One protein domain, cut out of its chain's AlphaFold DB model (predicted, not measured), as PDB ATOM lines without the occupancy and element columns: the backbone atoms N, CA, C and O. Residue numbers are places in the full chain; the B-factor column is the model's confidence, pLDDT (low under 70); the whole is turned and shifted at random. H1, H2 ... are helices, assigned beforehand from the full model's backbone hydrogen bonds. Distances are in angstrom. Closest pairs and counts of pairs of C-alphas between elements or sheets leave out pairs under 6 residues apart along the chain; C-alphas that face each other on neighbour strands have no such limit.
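This is residues 9 to 54 of the 67 residues of an uncharacterized protein of Paraburkholderia sediminicola (UniProt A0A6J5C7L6). Three helices follow one another in an open shape, a middle piece with two arms: H2 is the middle piece, H1 meets it near its first end and H3 comes close to it near its last end, each making a V with it. The free arms of the two Vs, residues 9 to 14 of H1 and residues 47 to 54 of H3, stick out from H2 and stay apart from each other, with no packed core between the three helices. The printed part has 46 residues, with the three named helices in the order H1, H2, H3, and no named strand; the class is all helix. The whole is loose, with a radius of gyration of the C-alphas of 11.8 A, and the C-alphas span 30 by 25 by 20 A.

Find C-alpha 9 at (140.822, 143.047, 138.421); from there H1, residues 9 to 17, runs 12.5 A to C-alpha 17. A tight link of 3 residues takes you to H2, residues 21 to 36, which begins with C-alpha 21 at (144.144, 161.258, 131.081) and covers 22.5 A from first to last C-alpha. After a tight link of 2 residues comes H3, residues 39 to 54, 22.9 A long, and its last C-alpha, that of Glu 54, is at (160.973, 147.479, 145.950).

Begin with H1 and H2, a helical hairpin: they only just touch, with 3 pairs of C-alphas within 8 A. Look at the C-alphas of Phe 16 and Gln 24, their closest pair, 6.4 A apart. H2 touches H1 with residues 24 to 27 alone. The two run opposite ways at a steep tilt of 36 degrees, only just past shallow. Go on to H2 and H3, which are close but not clearly touching; their closest C-alphas, those of Phe 34 and Arg 42, are 6.0 A apart. They run opposite ways at a steep tilt of 41 degrees, and their centres are 15.2 A apart. H1 and H3 are apart. In H1, H2 and H3, every O i to N i+4 pair of the backbone is within hydrogen-bond range.

The two C-alphas farthest apart are those of Gly 18 and Lys 40, at 31.1 A, while the first and last printed C-alphas, of Ala 9 and Glu 54, are 22.0 A apart. Residues 9 to 14 of H1 and residues 47 to 54 of H3 stand free; without them the body has 32 residues and spans 31 by 13 by 10 A. The printed part has no cut and no long link. The mean pLDDT of the printed part is 94.0, and no printed residue is under 70.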
ATOM      1  N   ALA A   9     141.064 142.370 139.691       87.81
ATOM      2  CA  ALA A   9     140.822 143.047 138.421       87.81
ATOM      3  C   ALA A   9     139.896 144.264 138.585       87.81
ATOM      4  O   ALA A   9     140.185 145.332 138.054       87.81
ATOM      5  N   ASN A  10     138.826 144.152 139.381       92.00
ATOM      6  CA  ASN A  10     137.937 145.294 139.624       92.00
ATOM      7  C   ASN A  10     138.648 146.390 140.424       92.00
ATOM      8  O   ASN A  10     138.393 147.569 140.199       92.00
ATOM      9  N   HIS A  11     139.538 146.021 141.348       92.75
ATOM     10  CA  HIS A  11     140.338 146.998 142.078       92.75
ATOM     11  C   HIS A  11     141.298 147.751 141.149       92.75
ATOM     12  O   HIS A  11     141.337 148.975 141.205       92.75
ATOM     13  N   ALA A  12     141.984 147.050 140.241       90.88
ATOM     14  CA  ALA A  12     142.844 147.678 139.240       90.88
ATOM     15  C   ALA A  12     142.071 148.676 138.356       90.88
ATOM     16  O   ALA A  12     142.555 149.775 138.106       90.88
ATOM     17  N   LEU A  13     140.837 148.340 137.957       93.56
ATOM     18  CA  LEU A  13     139.973 149.246 137.190       93.56
ATOM     19  C   LEU A  13     139.565 150.498 137.981       93.56
ATOM     20  O   LEU A  13     139.484 151.581 137.408       93.56
ATOM     21  N   LEU A  14     139.333 150.372 139.291       95.62
ATOM     22  CA  LEU A  14     139.039 151.524 140.149       95.62
ATOM     23  C   LEU A  14     140.260 152.434 140.331       95.62
ATOM     24  O   LEU A  14     140.098 153.649 140.333       95.62
ATOM     25  N   VAL A  15     141.467 151.866 140.451       95.19
ATOM     26  CA  VAL A  15     142.710 152.655 140.501       95.19
ATOM     27  C   VAL A  15     142.923 153.389 139.179       95.19
ATOM     28  O   VAL A  15     143.155 154.592 139.185       95.19
ATOM     29  N   PHE A  16     142.761 152.696 138.050       95.00
ATOM     30  CA  PHE A  16     142.844 153.288 136.715       95.00
ATOM     31  C   PHE A  16     141.875 154.468 136.534       95.00
ATOM     32  O   PHE A  16     142.274 155.517 136.036       95.00
ATOM     33  N   ALA A  17     140.627 154.330 136.991       96.56
ATOM     34  CA  ALA A  17     139.619 155.387 136.899       96.56
ATOM     35  C   ALA A  17     139.975 156.656 137.700       96.56
ATOM     36  O   ALA A  17     139.424 157.718 137.422       96.56
ATOM     37  N   GLY A  18     140.869 156.553 138.689       96.25
ATOM     38  CA  GLY A  18     141.360 157.690 139.470       96.25
ATOM     39  C   GLY A  18     142.555 158.425 138.852       96.25
ATOM     40  O   GLY A  18     142.943 159.467 139.374       96.25
ATOM     41  N   LEU A  19     143.153 157.899 137.779       96.31
ATOM     42  CA  LEU A  19     144.287 158.523 137.090       96.31
ATOM     43  C   LEU A  19     143.820 159.668 136.179       96.31
ATOM     44  O   LEU A  19     142.716 159.617 135.634       96.31
ATOM     45  N   ASP A  20     144.682 160.664 135.958       96.75
ATOM     46  CA  ASP A  20     144.476 161.655 134.895       96.75
ATOM     47  C   ASP A  20     144.606 161.029 133.493       96.75
ATOM     48  O   ASP A  20     145.101 159.912 133.328       96.75
ATOM     49  N   GLU A  21     144.165 161.753 132.462       95.69
ATOM     50  CA  GLU A  21     144.144 161.258 131.081       95.69
ATOM     51  C   GLU A  21     145.528 160.809 130.586       95.69
ATOM     52  O   GLU A  21     145.651 159.764 129.945       95.69
ATOM     53  N   PHE A  22     146.585 161.550 130.924       95.88
ATOM     54  CA  PHE A  22     147.948 161.207 130.525       95.88
ATOM     55  C   PHE A  22     148.388 159.869 131.137       95.88
ATOM     56  O   PHE A  22     148.889 158.981 130.440       95.88
ATOM     57  N   ASN A  23     148.151 159.689 132.434       94.38
ATOM     58  CA  ASN A  23     148.484 158.471 133.158       94.38
ATOM     59  C   ASN A  23     147.593 157.287 132.753       94.38
ATOM     60  O   ASN A  23     148.077 156.156 132.694       94.38
ATOM     61  N   GLN A  24     146.332 157.529 132.384       96.88
ATOM     62  CA  GLN A  24     145.466 156.508 131.789       96.88
ATOM     63  C   GLN A  24     146.013 156.017 130.441       96.88
ATOM     64  O   GLN A  24     146.117 154.808 130.225       96.88
ATOM     65  N   GLN A  25     146.420 156.928 129.550       96.88
ATOM     66  CA  GLN A  25     147.019 156.568 128.257       96.88
ATOM     67  C   GLN A  25     148.319 155.779 128.430       96.88
ATOM     68  O   GLN A  25     148.542 154.774 127.744       96.88
ATOM     69  N   ARG A  26     149.160 156.186 129.389       94.56
ATOM     70  CA  ARG A  26     150.379 155.454 129.741       94.56
ATOM     71  C   ARG A  26     150.059 154.038 130.220       94.56
ATOM     72  O   ARG A  26     150.644 153.086 129.713       94.56
ATOM     73  N   PHE A  27     149.099 153.893 131.133       94.38
ATOM     74  CA  PHE A  27     148.674 152.589 131.643       94.38
ATOM     75  C   PHE A  27     148.153 151.673 130.527       94.38
ATOM     76  O   PHE A  27     148.585 150.525 130.423       94.38
ATOM     77  N   ILE A  28     147.269 152.178 129.657       95.62
ATOM     78  CA  ILE A  28     146.733 151.417 128.519       95.62
ATOM     79  C   ILE A  28     147.858 150.974 127.580       95.62
ATOM     80  O   ILE A  28     147.875 149.824 127.143       95.62
ATOM     81  N   SER A  29     148.816 151.857 127.302       95.19
ATOM     82  CA  SER A  29     149.961 151.543 126.444       95.19
ATOM     83  C   SER A  29     150.809 150.412 127.034       95.19
ATOM     84  O   SER A  29     151.066 149.427 126.344       95.19
ATOM     85  N   SER A  30     151.158 150.495 128.322       92.88
ATOM     86  CA  SER A  30     151.913 149.443 129.016       92.88
ATOM     87  C   SER A  30     151.146 148.120 129.094       92.88
ATOM     88  O   SER A  30     151.733 147.050 128.937       92.88
ATOM     89  N   MET A  31     149.827 148.170 129.291       94.94
ATOM     90  CA  MET A  31     148.977 146.980 129.286       94.94
ATOM     91  C   MET A  31     148.948 146.317 127.904       94.94
ATOM     92  O   MET A  31     149.108 145.101 127.805       94.94
ATOM     93  N   ASN A  32     148.790 147.100 126.836       96.50
ATOM     94  CA  ASN A  32     148.812 146.589 125.467       96.50
ATOM     95  C   ASN A  32     150.166 145.962 125.120       96.50
ATOM     96  O   ASN A  32     150.208 144.864 124.568       96.50
ATOM     97  N   GLU A  33     151.263 146.626 125.488       95.69
ATOM     98  CA  GLU A  33     152.617 146.098 125.318       95.69
ATOM     99  C   GLU A  33     152.778 144.756 126.039       95.69
ATOM    100  O   GLU A  33     153.185 143.771 125.423       95.69
ATOM    101  N   PHE A  34     152.366 144.672 127.307       96.12
ATOM    102  CA  PHE A  34     152.442 143.434 128.079       96.12
ATOM    103  C   PHE A  34     151.620 142.301 127.455       96.12
ATOM    104  O   PHE A  34     152.091 141.167 127.374       96.12
ATOM    105  N   LEU A  35     150.395 142.578 127.001       95.12
ATOM    106  CA  LEU A  35     149.508 141.563 126.424       95.12
ATOM    107  C   LEU A  35     150.015 141.023 125.081       95.12
ATOM    108  O   LEU A  35     149.820 139.842 124.790       95.12
ATOM    109  N   LEU A  36     150.672 141.867 124.282       96.56
ATOM    110  CA  LEU A  36     151.232 141.496 122.979       96.56
ATOM    111  C   LEU A  36     152.669 140.956 123.072       96.56
ATOM    112  O   LEU A  36     153.175 140.361 122.119       96.56
ATOM    113  N   ALA A  37     153.329 141.129 124.216       95.81
ATOM    114  CA  ALA A  37     154.697 140.695 124.429       95.81
ATOM    115  C   ALA A  37     154.850 139.163 124.453       95.81
ATOM    116  O   ALA A  37     154.035 138.398 124.988       95.81
ATOM    117  N   SER A  38     155.990 138.695 123.931       96.62
ATOM    118  CA  SER A  38     156.382 137.287 124.036       96.62
ATOM    119  C   SER A  38     156.495 136.846 125.509       96.62
ATOM    120  O   SER A  38     156.782 137.671 126.379       96.62
ATOM    121  N   PRO A  39     156.347 135.547 125.836       96.38
ATOM    122  CA  PRO A  39     156.460 135.070 127.218       96.38
ATOM    123  C   PRO A  39     157.782 135.441 127.904       96.38
ATOM    124  O   PRO A  39     157.801 135.724 129.097       96.38
ATOM    125  N   LYS A  40     158.895 135.463 127.153       96.25
ATOM    126  CA  LYS A  40     160.197 135.896 127.679       96.25
ATOM    127  C   LYS A  40     160.167 137.374 128.058       96.25
ATOM    128  O   LYS A  40     160.612 137.719 129.142       96.25
ATOM    129  N   HIS A  41     159.618 138.206 127.182       94.75
ATOM    130  CA  HIS A  41     159.556 139.646 127.384       94.75
ATOM    131  C   HIS A  41     158.604 140.007 128.537       94.75
ATOM    132  O   HIS A  41     158.969 140.801 129.393       94.75
ATOM    133  N   ARG A  42     157.454 139.330 128.663       97.12
ATOM    134  CA  ARG A  42     156.557 139.499 129.820       97.12
ATOM    135  C   ARG A  42     157.242 139.227 131.160       97.12
ATOM    136  O   ARG A  42     157.007 139.963 132.108       97.12
ATOM    137  N   ARG A  43     158.099 138.200 131.245       96.75
ATOM    138  CA  ARG A  43     158.878 137.930 132.468       96.75
ATOM    139  C   ARG A  43     159.830 139.075 132.802       96.75
ATOM    140  O   ARG A  43     159.860 139.502 133.942       96.75
ATOM    141  N   GLN A  44     160.526 139.609 131.799       95.62
ATOM    142  CA  GLN A  44     161.423 140.753 131.991       95.62
ATOM    143  C   GLN A  44     160.670 142.003 132.462       95.62
ATOM    144  O   GLN A  44     161.172 142.721 133.317       95.62
ATOM    145  N   MET A  45     159.463 142.247 131.938       94.38
ATOM    146  CA  MET A  45     158.613 143.349 132.403       94.38
ATOM    147  C   MET A  45     158.216 143.172 133.872       94.38
ATOM    148  O   MET A  45     158.340 144.116 134.641       94.38
ATOM    149  N   ILE A  46     157.793 141.967 134.275       95.19
ATOM    150  CA  ILE A  46     157.419 141.671 135.669       95.19
ATOM    151  C   ILE A  46     158.614 141.861 136.606       95.19
ATOM    152  O   ILE A  46     158.493 142.582 137.586       95.19
ATOM    153  N   GLU A  47     159.773 141.289 136.269       95.50
ATOM    154  CA  GLU A  47     161.006 141.437 137.060       95.50
ATOM    155  C   GLU A  47     161.416 142.911 137.217       95.50
ATOM    156  O   GLU A  47     161.934 143.314 138.259       95.50
ATOM    157  N   GLN A  48     161.205 143.726 136.178       92.88
ATOM    158  CA  GLN A  48     161.469 145.160 136.235       92.88
ATOM    159  C   GLN A  48     160.480 145.873 137.166       92.88
ATOM    160  O   GLN A  48     160.911 146.650 138.011       92.88
ATOM    161  N   TRP A  49     159.179 145.590 137.053       92.00
ATOM    162  CA  TRP A  49     158.159 146.201 137.908       92.00
ATOM    163  C   TRP A  49     158.336 145.845 139.381       92.00
ATOM    164  O   TRP A  49     158.194 146.718 140.228       92.00
ATOM    165  N   GLU A  50     158.683 144.593 139.687       92.81
ATOM    166  CA  GLU A  50     158.985 144.161 141.056       92.81
ATOM    167  C   GLU A  50     160.164 144.959 141.629       92.81
ATOM    168  O   GLU A  50     160.065 145.504 142.724       92.81
ATOM    169  N   ARG A  51     161.237 145.139 140.846       92.94
ATOM    170  CA  ARG A  51     162.400 145.933 141.269       92.94
ATOM    171  C   ARG A  51     162.061 147.406 141.516       92.94
ATOM    172  O   ARG A  51     162.613 147.999 142.446       92.94
ATOM    173  N   ASP A  52     161.216 147.989 140.667       87.12
ATOM    174  CA  ASP A  52     160.805 149.395 140.755       87.12
ATOM    175  C   ASP A  52     159.885 149.646 141.963       87.12
ATOM    176  O   ASP A  52     159.940 150.721 142.557       87.12
ATOM    177  N   ASP A  53     159.075 148.658 142.356       82.12
ATOM    178  CA  ASP A  53     158.210 148.726 143.542       82.12
ATOM    179  C   ASP A  53     159.018 148.545 144.845       82.12
ATOM    180  O   ASP A  53     158.762 149.213 145.849       82.12
ATOM    181  N   GLU A  54     160.058 147.701 144.819       73.19
ATOM    182  CA  GLU A  54     160.973 147.479 145.950       73.19
ATOM    183  C   GLU A  54     161.910 148.667 146.232       73.19
ATOM    184  O   GLU A  54     162.364 148.841 147.367       73.19
TER     185      GLU A  54